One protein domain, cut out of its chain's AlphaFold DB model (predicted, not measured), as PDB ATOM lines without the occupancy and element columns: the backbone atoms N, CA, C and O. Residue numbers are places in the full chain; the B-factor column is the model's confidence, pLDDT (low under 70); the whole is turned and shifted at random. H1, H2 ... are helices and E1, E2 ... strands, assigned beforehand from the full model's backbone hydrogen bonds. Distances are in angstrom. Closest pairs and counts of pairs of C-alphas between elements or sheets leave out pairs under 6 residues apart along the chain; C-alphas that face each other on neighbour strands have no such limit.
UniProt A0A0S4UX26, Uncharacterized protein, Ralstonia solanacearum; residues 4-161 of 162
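What this domain is: This is residues 4 to 161 of the 162 residues of an uncharacterized protein of Ralstonia solanacearum (UniProt A0A0S4UX26). A twisted five-strand sheet has H2 and H3 side by side over one face, and H4 packs on H2 farther from the sheet. H5 packs on H4, H6 crosses H3 at a steep angle, and residues 4 to 9 of H1 stick out from the body. The printed part has 158 residues, with six named helices and five named strands in the order H1 H2 E1 E2 E3 E4 E5 H3 H4 H5 H6. The sheet, E1 E2 E3 E4 E5, is antiparallel, and the class is mixed, helices and strands. The whole is compact, with a radius of gyration of the C-alphas of 15.3 A and spans of 39 by 36 by 35 A.

Where its parts are: The strands are E1, residues 40 to 44, 13.3 A; E2, 50 to 54, 13.3 A; E3, 63 to 67, 13.0 A; E4, 73 to 78, 16.4 A; and E5, 81 to 86, 12.6 A. E1 begins at C-alpha 40 (221.598, 157.278, 92.753). The helices are H1, residues 4 to 19, 22.9 A, from C-alpha 4 (235.302, 134.765, 109.488); H2, 21 to 37, 24.1 A; H3, 88 to 100, 18.7 A; H4, 111 to 125, 20.7 A; H5, 131 to 139, 12.5 A; and H6, 141 to 159, 26.4 A, to C-alpha 159 (221.610, 138.063, 83.764).

How they stand to each other: The sheet is a meander, each strand the antiparallel neighbour and hairpin partner of the one before. Within hydrogen-bond range are N 43 and O 51 at 2.7 A for E1 and E2, N 52 and O 64 at 2.8 A for E2 and E3, N 65 and O 75 at 2.8 A for E3 and E4, and N 76 and O 83 at 2.8 A for E4 and E5. H2 and H3 on the same face make two layers, helices on one face of a sheet, at heights over the sheet of 9.5 A and 9.1 A. H2 runs along E3 at 9 degrees on the local plane, and H3 along E4 at 12 degrees on the local plane. They touch at a shallow tilt of 15 degrees, the same way, with the C-alphas of Thr 31 and Ala 88 closest at 5.6 A. H2, the hub, touches H4 at 26 degrees, a shallow tilt, opposite ways; the closest C-alphas, of Ala 30 and Ala 120, are 4.0 A apart. H4 touches H5 at a steep tilt of 52 degrees, with the C-alphas of Arg 114 and Ala 138 closest at 4.9 A. H6 touches H3 with residues 151 to 159 alone, at a steep tilt of 54 degrees; the C-alphas of Ala 100 and Arg 155 are closest at 5.9 A. H5 and H6 only just touch, only at the corner, with 3 pairs of C-alphas within 8 A; the closest are those of Ala 138 and Met 144, 6.9 A apart. H1 only grazes the sheet with residues 10 to 17, and touches H2 only at the corner, the C-alphas of Arg 17 and Ala 24 being closest at 4.9 A. Each O i to N i+4 pair is within hydrogen-bond range in H1, H2, H3, H4 and H5, and 14 of 15 are in H6.

The domain as a whole: The C-alphas of Asp 46 and Arg 142 are the two farthest apart, at 42.6 A. The printed part has no cut, and no link is long; E2 to E3 and H3 to H4 are short, the others tight. The mean pLDDT of the printed part is 86.4; it is under 70 at residues 4 to 7, 10, 57 to 60, 70 to 72 and 160 to 161.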
ATOM      1  N   ARG A   4     234.858 134.159 108.225       59.25
ATOM      2  CA  ARG A   4     235.302 134.765 109.488       59.25
ATOM      3  C   ARG A   4     236.436 135.786 109.312       59.25
ATOM      4  O   ARG A   4     236.373 136.855 109.897       59.25
ATOM      5  N   ASN A   5     237.404 135.507 108.435       67.81
ATOM      6  CA  ASN A   5     238.532 136.416 108.195       67.81
ATOM      7  C   ASN A   5     238.094 137.703 107.476       67.81
ATOM      8  O   ASN A   5     238.694 138.753 107.678       67.81
ATOM      9  N   TYR A   6     237.048 137.628 106.646       64.69
ATOM     10  CA  TYR A   6     236.473 138.800 105.986       64.69
ATOM     11  C   TYR A   6     235.719 139.690 106.970       64.69
ATOM     12  O   TYR A   6     235.861 140.906 106.914       64.69
ATOM     13  N   LEU A   7     234.966 139.089 107.897       66.75
ATOM     14  CA  LEU A   7     234.261 139.833 108.936       66.75
ATOM     15  C   LEU A   7     235.238 140.563 109.868       66.75
ATOM     16  O   LEU A   7     235.049 141.745 110.128       66.75
ATOM     17  N   ASP A   8     236.304 139.894 110.312       74.31
ATOM     18  CA  ASP A   8     237.304 140.504 111.195       74.31
ATOM     19  C   ASP A   8     238.039 141.667 110.501       74.31
ATOM     20  O   ASP A   8     238.222 142.733 111.090       74.31
ATOM     21  N   ALA A   9     238.392 141.509 109.218       70.00
ATOM     22  CA  ALA A   9     238.990 142.578 108.419       70.00
ATOM     23  C   ALA A   9     238.023 143.754 108.192       70.00
ATOM     24  O   ALA A   9     238.423 144.914 108.312       70.00
ATOM     25  N   ALA A  10     236.748 143.473 107.908       66.62
ATOM     26  CA  ALA A  10     235.723 144.498 107.738       66.62
ATOM     27  C   ALA A  10     235.495 145.285 109.036       66.62
ATOM     28  O   ALA A  10     235.438 146.513 109.003       66.62
ATOM     29  N   LEU A  11     235.428 144.603 110.184       73.00
ATOM     30  CA  LEU A  11     235.304 145.242 111.494       73.00
ATOM     31  C   LEU A  11     236.534 146.097 111.828       73.00
ATOM     32  O   LEU A  11     236.373 147.230 112.273       73.00
ATOM     33  N   ALA A  12     237.748 145.614 111.550       78.62
ATOM     34  CA  ALA A  12     238.974 146.388 111.757       78.62
ATOM     35  C   ALA A  12     238.992 147.684 110.925       78.62
ATOM     36  O   ALA A  12     239.255 148.761 111.459       78.62
ATOM     37  N   LEU A  13     238.629 147.605 109.638       72.12
ATOM     38  CA  LEU A  13     238.530 148.775 108.756       72.12
ATOM     39  C   LEU A  13     237.489 149.792 109.231       72.12
ATOM     40  O   LEU A  13     237.596 150.981 108.935       72.12
ATOM     41  N   VAL A  14     236.454 149.349 109.936       74.19
ATOM     42  CA  VAL A  14     235.420 150.239 110.482       74.19
ATOM     43  C   VAL A  14     235.928 150.932 111.720       74.19
ATOM     44  O   VAL A  14     235.770 152.144 111.836       74.19
ATOM     45  N   THR A  15     236.546 150.184 112.629       80.25
ATOM     46  CA  THR A  15     237.165 150.758 113.823       80.25
ATOM     47  C   THR A  15     238.150 151.855 113.421       80.25
ATOM     48  O   THR A  15     238.019 152.985 113.879       80.25
ATOM     49  N   MET A  16     239.016 151.581 112.439       79.88
ATOM     50  CA  MET A  16     239.942 152.582 111.898       79.88
ATOM     51  C   MET A  16     239.233 153.819 111.324       79.88
ATOM     52  O   MET A  16     239.703 154.938 111.517       79.88
ATOM     53  N   ARG A  17     238.103 153.649 110.625       80.94
ATOM     54  CA  ARG A  17     237.317 154.771 110.076       80.94
ATOM     55  C   ARG A  17     236.632 155.600 111.159       80.94
ATOM     56  O   ARG A  17     236.604 156.818 111.044       80.94
ATOM     57  N   ARG A  18     236.128 154.971 112.225       79.88
ATOM     58  CA  ARG A  18     235.556 155.681 113.386       79.88
ATOM     59  C   ARG A  18     236.599 156.529 114.107       79.88
ATOM     60  O   ARG A  18     236.276 157.595 114.617       79.88
ATOM     61  N   GLU A  19     237.838 156.056 114.132       82.94
ATOM     62  CA  GLU A  19     238.955 156.721 114.803       82.94
ATOM     63  C   GLU A  19     239.664 157.757 113.913       82.94
ATOM     64  O   GLU A  19     240.443 158.568 114.411       82.94
ATOM     65  N   SER A  20     239.390 157.770 112.602       84.50
ATOM     66  CA  SER A  20     240.055 158.644 111.633       84.50
ATOM     67  C   SER A  20     239.056 159.402 110.749       84.50
ATOM     68  O   SER A  20     238.548 158.841 109.772       84.50
ATOM     69  N   PRO A  21     238.844 160.711 110.999       82.06
ATOM     70  CA  PRO A  21     237.991 161.555 110.159       82.06
ATOM     71  C   PRO A  21     238.403 161.558 108.684       82.06
ATOM     72  O   PRO A  21     237.546 161.604 107.807       82.06
ATOM     73  N   ARG A  22     239.712 161.448 108.405       84.69
ATOM     74  CA  ARG A  22     240.241 161.344 107.040       84.69
ATOM     75  C   ARG A  22     239.738 160.079 106.347       84.69
ATOM     76  O   ARG A  22     239.178 160.163 105.263       84.69
ATOM     77  N   LEU A  23     239.881 158.915 106.986       83.50
ATOM     78  CA  LEU A  23     239.417 157.647 106.411       83.50
ATOM     79  C   LEU A  23     237.888 157.602 106.279       83.50
ATOM     80  O   LEU A  23     237.372 157.039 105.313       83.50
ATOM     81  N   ALA A  24     237.156 158.201 107.223       83.69
ATOM     82  CA  ALA A  24     235.705 158.339 107.124       83.69
ATOM     83  C   ALA A  24     235.291 159.223 105.935       83.69
ATOM     84  O   ALA A  24     234.383 158.846 105.192       83.69
ATOM     85  N   GLY A  25     235.980 160.352 105.731       86.50
ATOM     86  CA  GLY A  25     235.762 161.269 104.611       86.50
ATOM     87  C   GLY A  25     236.049 160.625 103.255       86.50
ATOM     88  O   GLY A  25     235.181 160.644 102.384       86.50
ATOM     89  N   GLY A  26     237.203 159.967 103.108       88.50
ATOM     90  CA  GLY A  26     237.549 159.222 101.894       88.50
ATOM     91  C   GLY A  26     236.529 158.122 101.582       88.50
ATOM     92  O   GLY A  26     236.068 157.990 100.452       88.50
ATOM     93  N   PHE A  27     236.055 157.386 102.591       88.25
ATOM     94  CA  PHE A  27     235.003 156.390 102.374       88.25
ATOM     95  C   PHE A  27     233.655 157.010 101.956       88.25
ATOM     96  O   PHE A  27     232.978 156.483 101.065       88.25
ATOM     97  N   ALA A  28     233.252 158.121 102.582       89.81
ATOM     98  CA  ALA A  28     232.030 158.847 102.225       89.81
ATOM     99  C   ALA A  28     232.074 159.322 100.768       89.81
ATOM    100  O   ALA A  28     231.112 159.142 100.021       89.81
ATOM    101  N   LEU A  29     233.218 159.878 100.360       90.94
ATOM    102  CA  LEU A  29     233.460 160.302  98.990       90.94
ATOM    103  C   LEU A  29     233.404 159.101  98.042       90.94
ATOM    104  O   LEU A  29     232.598 159.105  97.118       90.94
ATOM    105  N   ALA A  30     234.166 158.038  98.317       92.25
ATOM    106  CA  ALA A  30     234.208 156.842  97.479       92.25
ATOM    107  C   ALA A  30     232.813 156.269  97.203       92.25
ATOM    108  O   ALA A  30     232.429 156.048  96.055       92.25
ATOM    109  N   THR A  31     232.036 156.056  98.263       93.00
ATOM    110  CA  THR A  31     230.692 155.481  98.149       93.00
ATOM    111  C   THR A  31     229.697 156.436  97.499       93.00
ATOM    112  O   THR A  31     228.872 155.990  96.704       93.00
ATOM    113  N   GLY A  32     229.799 157.741  97.764       94.00
ATOM    114  CA  GLY A  32     228.965 158.754  97.125       94.00
ATOM    115  C   GLY A  32     229.213 158.874  95.621       94.00
ATOM    116  O   GLY A  32     228.259 158.906  94.846       94.00
ATOM    117  N   GLU A  33     230.474 158.886  95.183       95.50
ATOM    118  CA  GLU A  33     230.817 158.911  93.755       95.50
ATOM    119  C   GLU A  33     230.350 157.631  93.042       95.50
ATOM    120  O   GLU A  33     229.793 157.714  91.947       95.50
ATOM    121  N   MET A  34     230.482 156.460  93.682       95.06
ATOM    122  CA  MET A  34     229.932 155.206  93.151       95.06
ATOM    123  C   MET A  34     228.407 155.255  93.036       95.06
ATOM    124  O   MET A  34     227.863 154.905  91.997       95.06
ATOM    125  N   LEU A  35     227.694 155.705  94.066       95.56
ATOM    126  CA  LEU A  35     226.233 155.800  94.023       95.56
ATOM    127  C   LEU A  35     225.768 156.739  92.899       95.56
ATOM    128  O   LEU A  35     224.906 156.352  92.109       95.56
ATOM    129  N   ARG A  36     226.400 157.911  92.743       96.06
ATOM    130  CA  ARG A  36     226.112 158.829  91.626       96.06
ATOM    131  C   ARG A  36     226.389 158.208  90.263       96.06
ATOM    132  O   ARG A  36     225.579 158.373  89.358       96.06
ATOM    133  N   LEU A  37     227.493 157.470  90.124       95.56
ATOM    134  CA  LEU A  37     227.834 156.771  88.886       95.56
ATOM    135  C   LEU A  37     226.718 155.819  88.429       95.56
ATOM    136  O   LEU A  37     226.480 155.694  87.233       95.56
ATOM    137  N   PHE A  38     226.019 155.180  89.368       95.25
ATOM    138  CA  PHE A  38     224.908 154.268  89.082       95.25
ATOM    139  C   PHE A  38     223.527 154.951  89.100       95.25
ATOM    140  O   PHE A  38     222.504 154.274  89.246       95.25
ATOM    141  N   GLY A  39     223.467 156.283  89.003       94.56
ATOM    142  CA  GLY A  39     222.209 157.036  88.965       94.56
ATOM    143  C   GLY A  39     221.472 157.084  90.307       94.56
ATOM    144  O   GLY A  39     220.243 157.090  90.343       94.56
ATOM    145  N   TRP A  40     222.189 157.067  91.431       95.62
ATOM    146  CA  TRP A  40     221.598 157.278  92.753       95.62
ATOM    147  C   TRP A  40     221.840 158.707  93.222       95.62
ATOM    148  O   TRP A  40     222.926 159.266  93.059       95.62
ATOM    149  N   HIS A  41     220.827 159.279  93.860       94.00
ATOM    150  CA  HIS A  41     220.791 160.672  94.268       94.00
ATOM    151  C   HIS A  41     220.708 160.786  95.790       94.00
ATOM    152  O   HIS A  41     219.930 160.045  96.400       94.00
ATOM    153  N   PRO A  42     221.499 161.681  96.405       94.69
ATOM    154  CA  PRO A  42     221.499 161.858  97.844       94.69
ATOM    155  C   PRO A  42     220.332 162.740  98.303       94.69
ATOM    156  O   PRO A  42     219.981 163.727  97.662       94.69
ATOM    157  N   GLU A  43     219.813 162.422  99.477       91.94
ATOM    158  CA  GLU A  43     218.821 163.166 100.239       91.94
ATOM    159  C   GLU A  43     219.263 163.158 101.707       91.94
ATOM    160  O   GLU A  43     219.622 162.112 102.257       91.94
ATOM    161  N   LEU A  44     219.279 164.327 102.346       90.00
ATOM    162  CA  LEU A  44     219.614 164.426 103.764       90.00
ATOM    163  C   LEU A  44     218.376 164.083 104.598       90.00
ATOM    164  O   LEU A  44     217.337 164.718 104.441       90.00
ATOM    165  N   ALA A  45     218.494 163.097 105.484       87.94
ATOM    166  CA  ALA A  45     217.440 162.752 106.428       87.94
ATOM    167  C   ALA A  45     217.497 163.633 107.686       87.94
ATOM    168  O   ALA A  45     218.561 164.124 108.068       87.94
ATOM    169  N   ASP A  46     216.365 163.743 108.384       86.88
ATOM    170  CA  ASP A  46     216.231 164.520 109.630       86.88
ATOM    171  C   ASP A  46     217.193 164.072 110.742       86.88
ATOM    172  O   ASP A  46     217.547 164.850 111.624       86.88
ATOM    173  N   ASP A  47     217.632 162.812 110.703       83.81
ATOM    174  CA  ASP A  47     218.591 162.251 111.657       83.81
ATOM    175  C   ASP A  47     220.062 162.440 111.252       83.81
ATOM    176  O   ASP A  47     220.948 161.842 111.857       83.81
ATOM    177  N   GLY A  48     220.329 163.266 110.235       83.25
ATOM    178  CA  GLY A  48     221.675 163.589 109.761       83.25
ATOM    179  C   GLY A  48     222.297 162.532 108.848       83.25
ATOM    180  O   GLY A  48     223.385 162.751 108.311       83.25
ATOM    181  N   SER A  49     221.619 161.401 108.623       87.19
ATOM    182  CA  SER A  49     222.088 160.396 107.670       87.19
ATOM    183  C   SER A  49     221.846 160.814 106.219       87.19
ATOM    184  O   SER A  49     220.920 161.565 105.912       87.19
ATOM    185  N   ILE A  50     222.672 160.295 105.311       91.62
ATOM    186  CA  ILE A  50     222.499 160.510 103.874       91.62
ATOM    187  C   ILE A  50     221.775 159.294 103.305       91.62
ATOM    188  O   ILE A  50     222.307 158.177 103.296       91.62
ATOM    189  N   LEU A  51     220.552 159.509 102.840       93.06
ATOM    190  CA  LEU A  51     219.787 158.528 102.087       93.06
ATOM    191  C   LEU A  51     220.097 158.695 100.608       93.06
ATOM    192  O   LEU A  51     220.218 159.799 100.106       93.06
ATOM    193  N   TRP A  52     220.223 157.585  99.906       95.00
ATOM    194  CA  TRP A  52     220.465 157.554  98.479       95.00
ATOM    195  C   TRP A  52     219.342 156.784  97.813       95.00
ATOM    196  O   TRP A  52     219.039 155.658  98.222       95.00
ATOM    197  N   GLN A  53     218.744 157.376  96.785       93.62
ATOM    198  CA  GLN A  53     217.635 156.787  96.040       93.62
ATOM    199  C   GLN A  53     217.984 156.701  94.547       93.62
ATOM    200  O   GLN A  53     218.556 157.648  94.008       93.62
ATOM    201  N   PRO A  54     217.671 155.592  93.858       92.81
ATOM    202  CA  PRO A  54     217.910 155.476  92.419       92.81
ATOM    203  C   PRO A  54     216.929 156.344  91.610       92.81
ATOM    204  O   PRO A  54     215.752 156.418  91.965       92.81
ATOM    205  N   THR A  55     217.364 156.918  90.479       83.25
ATOM    206  CA  THR A  55     216.472 157.634  89.532       83.25
ATOM    207  C   THR A  55     215.369 156.723  89.000       83.25
ATOM    208  O   THR A  55     214.213 157.118  88.874       83.25
ATOM    209  N   ALA A  56     215.740 155.482  88.677       72.06
ATOM    210  CA  ALA A  56     214.853 154.468  88.141       72.06
ATOM    211  C   ALA A  56     214.704 153.333  89.157       72.06
ATOM    212  O   ALA A  56     215.619 152.536  89.380       72.06
ATOM    213  N   SER A  57     213.531 153.251  89.782       68.50
ATOM    214  CA  SER A  57     213.111 152.066  90.522       68.50
ATOM    215  C   SER A  57     211.600 151.907  90.459       68.50
ATOM    216  O   SER A  57     210.842 152.834  90.723       68.50
ATOM    217  N   SER A  58     211.151 150.690  90.164       62.22
ATOM    218  CA  SER A  58     209.746 150.292  90.302       62.22
ATOM    219  C   SER A  58     209.340 150.047  91.762       62.22
ATOM    220  O   SER A  58     208.191 149.698  92.036       62.22
ATOM    221  N   ARG A  59     210.279 150.184  92.713       68.94
ATOM    222  CA  ARG A  59     210.118 149.786  94.115       68.94
ATOM    223  C   ARG A  59     210.365 150.969  95.063       68.94
ATOM    224  O   ARG A  59     211.529 151.321  95.279       68.94
ATOM    225  N   PRO A  60     209.320 151.501  95.727       64.88
ATOM    226  CA  PRO A  60     209.413 152.700  96.568       64.88
ATOM    227  C   PRO A  60     210.269 152.533  97.834       64.88
ATOM    228  O   PRO A  60     210.614 153.513  98.479       64.88
ATOM    229  N   SER A  61     210.644 151.306  98.208       80.50
ATOM    230  CA  SER A  61     211.492 151.038  99.375       80.50
ATOM    231  C   SER A  61     212.985 150.913  99.046       80.50
ATOM    232  O   SER A  61     213.750 150.470  99.905       80.50
ATOM    233  N   THR A  62     213.397 151.199  97.806       89.44
ATOM    234  CA  THR A  62     214.794 151.014  97.389       89.44
ATOM    235  C   THR A  62     215.642 152.190  97.828       89.44
ATOM    236  O   THR A  62     215.418 153.308  97.374       89.44
ATOM    237  N   ARG A  63     216.611 151.942  98.705       92.50
ATOM    238  CA  ARG A  63     217.489 152.985  99.233       92.50
ATOM    239  C   ARG A  63     218.820 152.424  99.699       92.50
ATOM    240  O   ARG A  63     218.894 151.282 100.153       92.50
ATOM    241  N   ALA A  64     219.839 153.265  99.647       93.50
ATOM    242  CA  ALA A  64     221.093 153.063 100.340       93.50
ATOM    243  C   ALA A  64     221.194 154.124 101.435       93.50
ATOM    244  O   ALA A  64     220.712 155.243 101.273       93.50
ATOM    245  N   ARG A  65     221.750 153.771 102.585       91.94
ATOM    246  CA  ARG A  65     221.869 154.673 103.724       91.94
ATOM    247  C   ARG A  65     223.310 154.732 104.168       91.94
ATOM    248  O   ARG A  65     223.873 153.703 104.529       91.94
ATOM    249  N   TYR A  66     223.852 155.940 104.182       87.88
ATOM    250  CA  TYR A  66     225.156 156.244 104.737       87.88
ATOM    251  C   TYR A  66     225.002 156.988 106.065       87.88
ATOM    252  O   TYR A  66     224.262 157.970 106.155       87.88
ATOM    253  N   ARG A  67     225.710 156.513 107.091       81.94
ATOM    254  CA  ARG A  67     225.777 157.144 108.414       81.94
ATOM    255  C   ARG A  67     227.228 157.435 108.792       81.94
ATOM    256  O   ARG A  67     227.984 156.478 109.007       81.94
ATOM    257  N   PRO A  68     227.621 158.715 108.882       72.19
ATOM    258  CA  PRO A  68     228.951 159.093 109.347       72.19
ATOM    259  C   PRO A  68     229.255 158.538 110.746       72.19
ATOM    260  O   PRO A  68     230.315 157.947 110.958       72.19
ATOM    261  N   GLU A  69     228.305 158.656 111.679       70.75
ATOM    262  CA  GLU A  69     228.471 158.286 113.091       70.75
ATOM    263  C   GLU A  69     228.682 156.785 113.325       70.75
ATOM    264  O   GLU A  69     229.375 156.392 114.264       70.75
ATOM    265  N   ASP A  70     228.170 155.932 112.435       67.94
ATOM    266  CA  ASP A  70     228.309 154.480 112.548       67.94
ATOM    267  C   ASP A  70     229.665 153.971 112.016       67.94
ATOM    268  O   ASP A  70     229.906 152.764 111.995       67.94
ATOM    269  N   GLY A  71     230.603 154.854 111.655       62.91
ATOM    270  CA  GLY A  71     231.903 154.482 111.076       62.91
ATOM    271  C   GLY A  71     231.905 154.413 109.555       62.91
ATOM    272  O   GLY A  71     232.786 153.780 108.971       62.91
ATOM    273  N   GLY A  72     230.918 155.055 108.925       67.56
ATOM    274  CA  GLY A  72     230.795 155.127 107.480       67.56
ATOM    275  C   GLY A  72     230.471 153.772 106.872       67.56
ATOM    276  O   GLY A  72     231.278 153.202 106.152       67.56
ATOM    277  N   TYR A  73     229.291 153.242 107.160       75.31
ATOM    278  CA  TYR A  73     228.754 152.084 106.451       75.31
ATOM    279  C   TYR A  73     227.732 152.519 105.418       75.31
ATOM    280  O   TYR A  73     227.063 153.537 105.605       75.31
ATOM    281  N   VAL A  74     227.581 151.713 104.368       86.69
ATOM    282  CA  VAL A  74     226.424 151.793 103.481       86.69
ATOM    283  C   VAL A  74     225.552 150.566 103.712       86.69
ATOM    284  O   VAL A  74     225.987 149.435 103.496       86.69
ATOM    285  N   ASP A  75     224.320 150.798 104.152       89.94
ATOM    286  CA  ASP A  75     223.275 149.778 104.218       89.94
ATOM    287  C   ASP A  75     222.398 149.908 102.968       89.94
ATOM    288  O   ASP A  75     221.888 150.991 102.689       89.94
ATOM    289  N   VAL A  76     222.202 148.822 102.217       92.19
ATOM    290  CA  VAL A  76     221.420 148.807 100.972       92.19
ATOM    291  C   VAL A  76     220.177 147.938 101.133       92.19
ATOM    292  O   VAL A  76     220.230 146.774 101.533       92.19
ATOM    293  N   ILE A  77     219.032 148.514 100.780       91.88
ATOM    294  CA  ILE A  77     217.712 147.890 100.834       91.88
ATOM    295  C   ILE A  77     217.100 147.970  99.435       91.88
ATOM    296  O   ILE A  77     216.915 149.068  98.920       91.88
ATOM    297  N   ALA A  78     216.749 146.831  98.831       88.31
ATOM    298  CA  ALA A  78     216.094 146.782  97.516       88.31
ATOM    299  C   ALA A  78     215.190 145.539  97.370       88.31
ATOM    300  O   ALA A  78     215.661 144.430  97.123       88.31
ATOM    301  N   GLY A  79     213.869 145.700  97.512       84.56
ATOM    302  CA  GLY A  79     212.926 144.566  97.530       84.56
ATOM    303  C   GLY A  79     213.158 143.649  98.726       84.56
ATOM    304  O   GLY A  79     212.932 144.092  99.848       84.56
ATOM    305  N   ASP A  80     213.661 142.434  98.498       84.50
ATOM    306  CA  ASP A  80     214.048 141.478  99.553       84.50
ATOM    307  C   ASP A  80     215.534 141.575  99.938       84.50
ATOM    308  O   ASP A  80     215.934 141.078 100.989       84.50
ATOM    309  N   LEU A  81     216.358 142.261  99.136       86.62
ATOM    310  CA  LEU A  81     217.778 142.449  99.431       86.62
ATOM    311  C   LEU A  81     217.953 143.344 100.663       86.62
ATOM    312  O   LEU A  81     217.421 144.460 100.706       86.62
ATOM    313  N   ARG A  82     218.706 142.861 101.651       89.12
ATOM    314  CA  ARG A  82     219.070 143.583 102.878       89.12
ATOM    315  C   ARG A  82     220.559 143.394 103.126       89.12
ATOM    316  O   ARG A  82     220.956 142.502 103.868       89.12
ATOM    317  N   GLU A  83     221.367 144.226 102.491       87.50
ATOM    318  CA  GLU A  83     222.813 144.220 102.685       87.50
ATOM    319  C   GLU A  83     223.182 145.307 103.687       87.50
ATOM    320  O   GLU A  83     222.683 146.433 103.615       87.50
ATOM    321  N   ARG A  84     224.029 144.964 104.652       84.38
ATOM    322  CA  ARG A  84     224.430 145.883 105.717       84.38
ATOM    323  C   ARG A  84     225.934 145.959 105.788       84.38
ATOM    324  O   ARG A  84     226.611 144.970 105.514       84.38
ATOM    325  N   HIS A  85     226.433 147.108 106.220       79.25
ATOM    326  CA  HIS A  85     227.855 147.307 106.470       79.25
ATOM    327  C   HIS A  85     228.746 147.069 105.240       79.25
ATOM    328  O   HIS A  85     229.865 146.571 105.364       79.25
ATOM    329  N   ILE A  86     228.252 147.433 104.055       84.19
ATOM    330  CA  ILE A  86     228.955 147.179 102.800       84.19
ATOM    331  C   ILE A  86     230.143 148.142 102.668       84.19
ATOM    332  O   ILE A  86     230.013 149.341 102.941       84.19
ATOM    333  N   ASP A  87     231.299 147.626 102.251       82.25
ATOM    334  CA  ASP A  87     232.442 148.451 101.855       82.25
ATOM    335  C   ASP A  87     232.290 149.003 100.422       82.25
ATOM    336  O   ASP A  87     231.333 148.695  99.716       82.25
ATOM    337  N   ALA A  88     233.226 149.835  99.960       83.19
ATOM    338  CA  ALA A  88     233.129 150.455  98.637       83.19
ATOM    339  C   ALA A  88     233.189 149.424  97.489       83.19
ATOM    340  O   ALA A  88     232.481 149.550  96.490       83.19
ATOM    341  N   ARG A  89     233.994 148.364  97.623       84.12
ATOM    342  CA  ARG A  89     234.148 147.341  96.578       84.12
ATOM    343  C   ARG A  89     232.899 146.474  96.464       84.12
ATOM    344  O   ARG A  89     232.448 146.171  95.355       84.12
ATOM    345  N   ASP A  90     232.359 146.050  97.594       87.81
ATOM    346  CA  ASP A  90     231.145 145.250  97.629       87.81
ATOM    347  C   ASP A  90     229.916 146.099  97.283       87.81
ATOM    348  O   ASP A  90     229.001 145.591  96.631       87.81
ATOM    349  N   LEU A  91     229.936 147.406  97.574       91.75
ATOM    350  CA  LEU A  91     228.919 148.349  97.109       91.75
ATOM    351  C   LEU A  91     228.917 148.420  95.583       91.75
ATOM    352  O   LEU A  91     227.862 148.252  94.979       91.75
ATOM    353  N   PHE A  92     230.080 148.577  94.948       92.00
ATOM    354  CA  PHE A  92     230.193 148.564  93.488       92.00
ATOM    355  C   PHE A  92     229.581 147.294  92.873       92.00
ATOM    356  O   PHE A  92     228.738 147.368  91.980       92.00
ATOM    357  N   ARG A  93     229.928 146.110  93.398       91.00
ATOM    358  CA  ARG A  93     229.348 144.833  92.939       91.00
ATOM    359  C   ARG A  93     227.838 144.762  93.163       91.00
ATOM    360  O   ARG A  93     227.123 144.235  92.310       91.00
ATOM    361  N   CYS A  94     227.363 145.253  94.305       92.12
ATOM    362  CA  CYS A  94     225.945 145.314  94.640       92.12
ATOM    363  C   CYS A  94     225.184 146.191  93.637       92.12
ATOM    364  O   CYS A  94     224.183 145.744  93.080       92.12
ATOM    365  N   LEU A  95     225.701 147.381  93.317       94.06
ATOM    366  CA  LEU A  95     225.093 148.309  92.360       94.06
ATOM    367  C   LEU A  95     225.030 147.725  90.939       94.06
ATOM    368  O   LEU A  95     223.987 147.810  90.290       94.06
ATOM    369  N   VAL A  96     226.077 147.031  90.475       92.31
ATOM    370  CA  VAL A  96     226.029 146.346  89.165       92.31
ATOM    371  C   VAL A  96     224.955 145.249  89.136       92.31
ATOM    372  O   VAL A  96     224.225 145.112  88.155       92.31
ATOM    373  N   LYS A  97     224.794 144.480  90.219       89.69
ATOM    374  CA  LYS A  97     223.716 143.481  90.306       89.69
ATOM    375  C   LYS A  97     222.337 144.140  90.333       89.69
ATOM    376  O   LYS A  97     221.432 143.690  89.640       89.69
ATOM    377  N   LEU A  98     222.172 145.210  91.108       90.44
ATOM    378  CA  LEU A  98     220.911 145.944  91.216       90.44
ATOM    379  C   LEU A  98     220.468 146.530  89.872       90.44
ATOM    380  O   LEU A  98     219.305 146.370  89.495       90.44
ATOM    381  N   THR A  99     221.391 147.096  89.098       91.06
ATOM    382  CA  THR A  99     221.080 147.610  87.754       91.06
ATOM    383  C   THR A  99     220.675 146.508  86.781       91.06
ATOM    384  O   THR A  99     219.749 146.701  85.993       91.06
ATOM    385  N   ALA A 100     221.255 145.306  86.884       87.44
ATOM    386  CA  ALA A 100     220.799 144.140  86.119       87.44
ATOM    387  C   ALA A 100     219.346 143.722  86.449       87.44
ATOM    388  O   ALA A 100     218.685 143.069  85.636       87.44
ATOM    389  N   HIS A 101     218.829 144.134  87.610       85.81
ATOM    390  CA  HIS A 101     217.438 143.957  88.035       85.81
ATOM    391  C   HIS A 101     216.571 145.221  87.877       85.81
ATOM    392  O   HIS A 101     215.438 145.239  88.360       85.81
ATOM    393  N   GLY A 102     217.060 146.253  87.181       87.75
ATOM    394  CA  GLY A 102     216.306 147.478  86.894       87.75
ATOM    395  C   GLY A 102     216.240 148.475  88.054       87.75
ATOM    396  O   GLY A 102     215.281 149.240  88.139       87.75
ATOM    397  N   VAL A 103     217.215 148.440  88.965       90.62
ATOM    398  CA  VAL A 103     217.364 149.408  90.058       90.62
ATOM    399  C   VAL A 103     218.612 150.255  89.818       90.62
ATOM    400  O   VAL A 103     219.727 149.737  89.872       90.62
ATOM    401  N   GLY A 104     218.421 151.560  89.611       90.56
ATOM    402  CA  GLY A 104     219.486 152.479  89.203       90.56
ATOM    403  C   GLY A 104     219.789 152.391  87.706       90.56
ATOM    404  O   GLY A 104     219.015 151.827  86.930       90.56
ATOM    405  N   GLU A 105     220.928 152.942  87.308       91.56
ATOM    406  CA  GLU A 105     221.345 153.086  85.914       91.56
ATOM    407  C   GLU A 105     222.724 152.468  85.700       91.56
ATOM    408  O   GLU A 105     223.625 152.607  86.527       91.56
ATOM    409  N   LEU A 106     222.893 151.752  84.586       89.19
ATOM    410  CA  LEU A 106     224.213 151.268  84.205       89.19
ATOM    411  C   LEU A 106     225.002 152.440  83.611       89.19
ATOM    412  O   LEU A 106     224.510 153.035  82.650       89.19
ATOM    413  N   PRO A 107     226.203 152.758  84.120       91.19
ATOM    414  CA  PRO A 107     226.972 153.866  83.584       91.19
ATOM    415  C   PRO A 107     227.408 153.586  82.145       91.19
ATOM    416  O   PRO A 107     227.909 152.506  81.823       91.19
ATOM    417  N   GLU A 108     227.248 154.589  81.289       90.75
ATOM    418  CA  GLU A 108     227.894 154.630  79.981       90.75
ATOM    419  C   GLU A 108     229.350 155.093  80.121       90.75
ATOM    420  O   GLU A 108     229.671 155.845  81.045       90.75
ATOM    421  N   PRO A 109     230.251 154.689  79.208       90.06
ATOM    422  CA  PRO A 109     231.681 154.962  79.312       90.06
ATOM    423  C   PRO A 109     232.074 156.404  78.942       90.06
ATOM    424  O   PRO A 109     233.045 156.628  78.221       90.06
ATOM    425  N   THR A 110     231.327 157.394  79.424       94.12
ATOM    426  CA  THR A 110     231.580 158.819  79.183       94.12
ATOM    427  C   THR A 110     232.719 159.344  80.058       94.12
ATOM    428  O   THR A 110     233.064 158.755  81.085       94.12
ATOM    429  N   ILE A 111     233.296 160.491  79.688       94.12
ATOM    430  CA  ILE A 111     234.357 161.123  80.486       94.12
ATOM    431  C   ILE A 111     233.895 161.464  81.912       94.12
ATOM    432  O   ILE A 111     234.655 161.304  82.862       94.12
ATOM    433  N   ASP A 112     232.634 161.856  82.093       94.75
ATOM    434  CA  ASP A 112     232.102 162.186  83.417       94.75
ATOM    435  C   ASP A 112     231.942 160.938  84.294       94.75
ATOM    436  O   ASP A 112     232.291 160.966  85.477       94.75
ATOM    437  N   ALA A 113     231.513 159.815  83.707       94.31
ATOM    438  CA  ALA A 113     231.477 158.519  84.381       94.31
ATOM    439  C   ALA A 113     232.885 158.038  84.772       94.31
ATOM    440  O   ALA A 113     233.098 157.552  85.885       94.31
ATOM    441  N   ARG A 114     233.871 158.234  83.888       95.38
ATOM    442  CA  ARG A 114     235.280 157.928  84.174       95.38
ATOM    443  C   ARG A 114     235.822 158.778  85.323       95.38
ATOM    444  O   ARG A 114     236.461 158.242  86.221       95.38
ATOM    445  N   ARG A 115     235.500 160.075  85.369       95.81
ATOM    446  CA  ARG A 115     235.874 160.966  86.483       95.81
ATOM    447  C   ARG A 115     235.237 160.556  87.808       95.81
ATOM    448  O   ARG A 115     235.918 160.563  88.831       95.81
ATOM    449  N   LEU A 116     233.954 160.188  87.801       95.31
ATOM    450  CA  LEU A 116     233.261 159.643  88.976       95.31
ATOM    451  C   LEU A 116     233.978 158.391  89.500       95.31
ATOM    452  O   LEU A 116     234.275 158.296  90.691       95.31
ATOM    453  N   MET A 117     234.325 157.464  88.606       95.19
ATOM    454  CA  MET A 117     235.064 156.259  88.972       95.19
ATOM    455  C   MET A 117     236.473 156.571  89.493       95.19
ATOM    456  O   MET A 117     236.864 156.054  90.535       95.19
ATOM    457  N   ALA A 118     237.227 157.439  88.815       94.69
ATOM    458  CA  ALA A 118     238.573 157.830  89.232       94.69
ATOM    459  C   ALA A 118     238.574 158.471  90.628       94.69
ATOM    460  O   ALA A 118     239.385 158.090  91.471       94.69
ATOM    461  N   ARG A 119     237.615 159.364  90.920       95.06
ATOM    462  CA  ARG A 119     237.435 159.927  92.269       95.06
ATOM    463  C   ARG A 119     237.114 158.852  93.299       95.06
ATOM    464  O   ARG A 119     237.682 158.870  94.388       95.06
ATOM    465  N   ALA A 120     236.246 157.899  92.957       93.50
ATOM    466  CA  ALA A 120     235.931 156.797  93.854       93.50
ATOM    467  C   ALA A 120     237.169 155.944  94.177       93.50
ATOM    468  O   ALA A 120     237.414 155.626  95.340       93.50
ATOM    469  N   LEU A 121     237.973 155.608  93.165       91.19
ATOM    470  CA  LEU A 121     239.210 154.838  93.321       91.19
ATOM    471  C   LEU A 121     240.266 155.597  94.132       91.19
ATOM    472  O   LEU A 121     240.852 155.019  95.047       91.19
ATOM    473  N   ALA A 122     240.469 156.887  93.848       91.12
ATOM    474  CA  ALA A 122     241.391 157.742  94.591       91.12
ATOM    475  C   ALA A 122     241.016 157.817  96.077       91.12
ATOM    476  O   ALA A 122     241.876 157.667  96.943       91.12
ATOM    477  N   ALA A 123     239.722 157.945  96.375       89.88
ATOM    478  CA  ALA A 123     239.212 157.993  97.738       89.88
ATOM    479  C   ALA A 123     239.333 156.649  98.480       89.88
ATOM    480  O   ALA A 123     239.614 156.621  99.677       89.88
ATOM    481  N   VAL A 124     239.208 155.516  97.777       85.81
ATOM    482  CA  VAL A 124     239.532 154.190  98.342       85.81
ATOM    483  C   VAL A 124     241.032 154.054  98.627       85.81
ATOM    484  O   VAL A 124     241.412 153.440  99.624       85.81
ATOM    485  N   ALA A 125     241.884 154.621  97.772       86.38
ATOM    486  CA  ALA A 125     243.337 154.607  97.928       86.38
ATOM    487  C   ALA A 125     243.866 155.660  98.927       86.38
ATOM    488  O   ALA A 125     245.044 155.621  99.285       86.38
ATOM    489  N   GLY A 126     243.015 156.573  99.409       85.88
ATOM    490  CA  GLY A 126     243.382 157.629 100.355       85.88
ATOM    491  C   GLY A 126     244.180 158.782  99.735       85.88
ATOM    492  O   GLY A 126     244.976 159.411 100.447       85.88
ATOM    493  N   VAL A 127     244.018 159.011  98.430       88.19
ATOM    494  CA  VAL A 127     244.667 160.068  97.629       88.19
ATOM    495  C   VAL A 127     243.636 160.976  96.941       88.19
ATOM    496  O   VAL A 127     243.879 161.518  95.869       88.19
ATOM    497  N   GLU A 128     242.464 161.141  97.553       89.00
ATOM    498  CA  GLU A 128     241.331 161.924  97.039       89.00
ATOM    499  C   GLU A 128     241.634 163.404  96.741       89.00
ATOM    500  O   GLU A 128     240.929 164.014  95.941       89.00
ATOM    501  N   ASP A 129     242.683 163.966  97.345       89.75
ATOM    502  CA  ASP A 129     243.096 165.361  97.146       89.75
ATOM    503  C   ASP A 129     244.001 165.557  95.909       89.75
ATOM    504  O   ASP A 129     244.266 166.693  95.507       89.75
ATOM    505  N   ASP A 130     244.477 164.475  95.276       93.31
ATOM    506  CA  ASP A 130     245.318 164.539  94.075       93.31
ATOM    507  C   ASP A 130     244.466 164.680  92.803       93.31
ATOM    508  O   ASP A 130     244.230 163.737  92.042       93.31
ATOM    509  N   LEU A 131     243.973 165.900  92.578       93.88
ATOM    510  CA  LEU A 131     243.105 166.220  91.442       93.88
ATOM    511  C   LEU A 131     243.769 165.950  90.082       93.88
ATOM    512  O   LEU A 131     243.071 165.635  89.119       93.88
ATOM    513  N   ALA A 132     245.098 166.066  89.999       94.50
ATOM    514  CA  ALA A 132     245.836 165.805  88.769       94.50
ATOM    515  C   ALA A 132     245.872 164.303  88.461       94.50
ATOM    516  O   ALA A 132     245.525 163.910  87.347       94.50
ATOM    517  N   ALA A 133     246.191 163.467  89.456       91.62
ATOM    518  CA  ALA A 133     246.170 162.013  89.301       91.62
ATOM    519  C   ALA A 133     244.760 161.481  88.998       91.62
ATOM    520  O   ALA A 133     244.604 160.545  88.212       91.62
ATOM    521  N   ILE A 134     243.719 162.086  89.581       94.19
ATOM    522  CA  ILE A 134     242.319 161.748  89.284       94.19
ATOM    523  C   ILE A 134     241.989 162.021  87.811       94.19
ATOM    524  O   ILE A 134     241.382 161.171  87.159       94.19
ATOM    525  N   GLU A 135     242.377 163.183  87.280       96.25
ATOM    526  CA  GLU A 135     242.105 163.533  85.882       96.25
ATOM    527  C   GLU A 135     242.926 162.672  84.912       96.25
ATOM    528  O   GLU A 135     242.375 162.188  83.925       96.25
ATOM    529  N   GLU A 136     244.199 162.404  85.219       94.56
ATOM    530  CA  GLU A 136     245.030 161.472  84.447       94.56
ATOM    531  C   GLU A 136     244.396 160.074  84.409       94.56
ATOM    532  O   GLU A 136     244.212 159.497  83.340       94.56
ATOM    533  N   THR A 137     243.961 159.566  85.564       93.56
ATOM    534  CA  THR A 137     243.306 158.256  85.676       93.56
ATOM    535  C   THR A 137     241.989 158.206  84.897       93.56
ATOM    536  O   THR A 137     241.678 157.192  84.276       93.56
ATOM    537  N   ALA A 138     241.205 159.289  84.897       94.62
ATOM    538  CA  ALA A 138     239.965 159.369  84.123       94.62
ATOM    539  C   ALA A 138     240.207 159.385  82.601       94.62
ATOM    540  O   ALA A 138     239.318 158.999  81.835       94.62
ATOM    541  N   GLN A 139     241.387 159.830  82.164       95.19
ATOM    542  CA  GLN A 139     241.805 159.861  80.760       95.19
ATOM    543  C   GLN A 139     242.580 158.603  80.333       95.19
ATOM    544  O   GLN A 139     242.698 158.350  79.135       95.19
ATOM    545  N   ASP A 140     243.065 157.790  81.276       94.00
ATOM    546  CA  ASP A 140     243.715 156.509  80.991       94.00
ATOM    547  C   ASP A 140     242.694 155.456  80.529       94.00
ATOM    548  O   ASP A 140     242.029 154.786  81.330       94.00
ATOM    549  N   ASP A 141     242.612 155.288  79.209       89.81
ATOM    550  CA  ASP A 141     241.755 154.298  78.559       89.81
ATOM    551  C   ASP A 141     241.998 152.884  79.091       89.81
ATOM    552  O   ASP A 141     241.043 152.162  79.353       89.81
ATOM    553  N   ARG A 142     243.248 152.481  79.347       90.62
ATOM    554  CA  ARG A 142     243.537 151.106  79.778       90.62
ATOM    555  C   ARG A 142     242.969 150.824  81.168       90.62
ATOM    556  O   ARG A 142     242.389 149.755  81.405       90.62
ATOM    557  N   SER A 143     243.160 151.760  82.092       84.00
ATOM    558  CA  SER A 143     242.646 151.631  83.457       84.00
ATOM    559  C   SER A 143     241.118 151.658  83.475       84.00
ATOM    560  O   SER A 143     240.501 150.809  84.121       84.00
ATOM    561  N   MET A 144     240.496 152.568  82.722       91.12
ATOM    562  CA  MET A 144     239.036 152.699  82.679       91.12
ATOM    563  C   MET A 144     238.343 151.573  81.905       91.12
ATOM    564  O   MET A 144     237.295 151.093  82.344       91.12
ATOM    565  N   ASP A 145     238.940 151.075  80.825       91.44
ATOM    566  CA  ASP A 145     238.411 149.937  80.068       91.44
ATOM    567  C   ASP A 145     238.334 148.683  80.940       91.44
ATOM    568  O   ASP A 145     237.363 147.932  80.864       91.44
ATOM    569  N   THR A 146     239.302 148.496  81.842       90.94
ATOM    570  CA  THR A 146     239.265 147.401  82.821       90.94
ATOM    571  C   THR A 146     238.036 147.510  83.727       90.94
ATOM    572  O   THR A 146     237.365 146.510  83.991       90.94
ATOM    573  N   VAL A 147     237.693 148.717  84.187       90.25
ATOM    574  CA  VAL A 147     236.498 148.930  85.018       90.25
ATOM    575  C   VAL A 147     235.236 148.572  84.236       90.25
ATOM    576  O   VAL A 147     234.368 147.862  84.749       90.25
ATOM    577  N   TRP A 148     235.120 149.030  82.994       92.69
ATOM    578  CA  TRP A 148     233.934 148.774  82.175       92.69
ATOM    579  C   TRP A 148     233.810 147.324  81.741       92.69
ATOM    580  O   TRP A 148     232.697 146.793  81.721       92.69
ATOM    581  N   GLN A 149     234.931 146.645  81.513       93.12
ATOM    582  CA  GLN A 149     234.948 145.201  81.341       93.12
ATOM    583  C   GLN A 149     234.390 144.497  82.586       93.12
ATOM    584  O   GLN A 149     233.503 143.653  82.460       93.12
ATOM    585  N   ILE A 150     234.817 144.890  83.792       90.94
ATOM    586  CA  ILE A 150     234.287 144.326  85.044       90.94
ATOM    587  C   ILE A 150     232.776 144.577  85.164       90.94
ATOM    588  O   ILE A 150     232.037 143.672  85.557       90.94
ATOM    589  N   ILE A 151     232.289 145.776  84.819       92.00
ATOM    590  CA  ILE A 151     230.845 146.066  84.809       92.00
ATOM    591  C   ILE A 151     230.109 145.129  83.848       92.00
ATOM    592  O   ILE A 151     229.086 144.548  84.221       92.00
ATOM    593  N   ALA A 152     230.624 144.958  82.630       90.75
ATOM    594  CA  ALA A 152     230.021 144.094  81.623       90.75
ATOM    595  C   ALA A 152     229.969 142.626  82.082       90.75
ATOM    596  O   ALA A 152     228.919 141.987  81.983       90.75
ATOM    597  N   GLU A 153     231.063 142.111  82.647       91.12
ATOM    598  CA  GLU A 153     231.164 140.742  83.165       91.12
ATOM    599  C   GLU A 153     230.197 140.491  84.328       91.12
ATOM    600  O   GLU A 153     229.444 139.513  84.326       91.12
ATOM    601  N   LEU A 154     230.162 141.397  85.310       87.88
ATOM    602  CA  LEU A 154     229.263 141.296  86.459       87.88
ATOM    603  C   LEU A 154     227.790 141.370  86.036       87.88
ATOM    604  O   LEU A 154     226.959 140.628  86.568       87.88
ATOM    605  N   ARG A 155     227.464 142.221  85.057       86.00
ATOM    606  CA  ARG A 155     226.115 142.315  84.487       86.00
ATOM    607  C   ARG A 155     225.721 141.026  83.770       86.00
ATOM    608  O   ARG A 155     224.608 140.540  83.974       86.00
ATOM    609  N   ALA A 156     226.612 140.462  82.956       87.38
ATOM    610  CA  ALA A 156     226.366 139.205  82.256       87.38
ATOM    611  C   ALA A 156     226.113 138.055  83.244       87.38
ATOM    612  O   ALA A 156     225.141 137.313  83.094       87.38
ATOM    613  N   ALA A 157     226.917 137.967  84.308       86.44
ATOM    614  CA  ALA A 157     226.743 136.971  85.363       86.44
ATOM    615  C   ALA A 157     225.404 137.122  86.110       86.44
ATOM    616  O   ALA A 157     224.758 136.122  86.417       86.44
ATOM    617  N   ALA A 158     224.956 138.354  86.370       81.56
ATOM    618  CA  ALA A 158     223.659 138.614  86.998       81.56
ATOM    619  C   ALA A 158     222.466 138.273  86.079       81.56
ATOM    620  O   ALA A 158     221.409 137.867  86.559       81.56
ATOM    621  N   GLY A 159     222.629 138.411  84.758       71.44
ATOM    622  CA  GLY A 159     221.610 138.063  83.764       71.44
ATOM    623  C   GLY A 159     221.478 136.560  83.485       71.44
ATOM    624  O   GLY A 159     220.376 136.104  83.194       71.44
ATOM    625  N   ALA A 160     222.571 135.796  83.600       64.31
ATOM    626  CA  ALA A 160     222.628 134.363  83.290       64.31
ATOM    627  C   ALA A 160     222.001 133.443  84.359       64.31
ATOM    628  O   ALA A 160     221.845 132.250  84.123       64.31
ATOM    629  N   GLY A 161     221.643 133.972  85.533       55.53
ATOM    630  CA  GLY A 161     220.990 133.222  86.614       55.53
ATOM    631  C   GLY A 161     219.468 133.075  86.474       55.53
ATOM    632  O   GLY A 161     218.797 132.963  87.499       55.53
TER     633      GLY A 161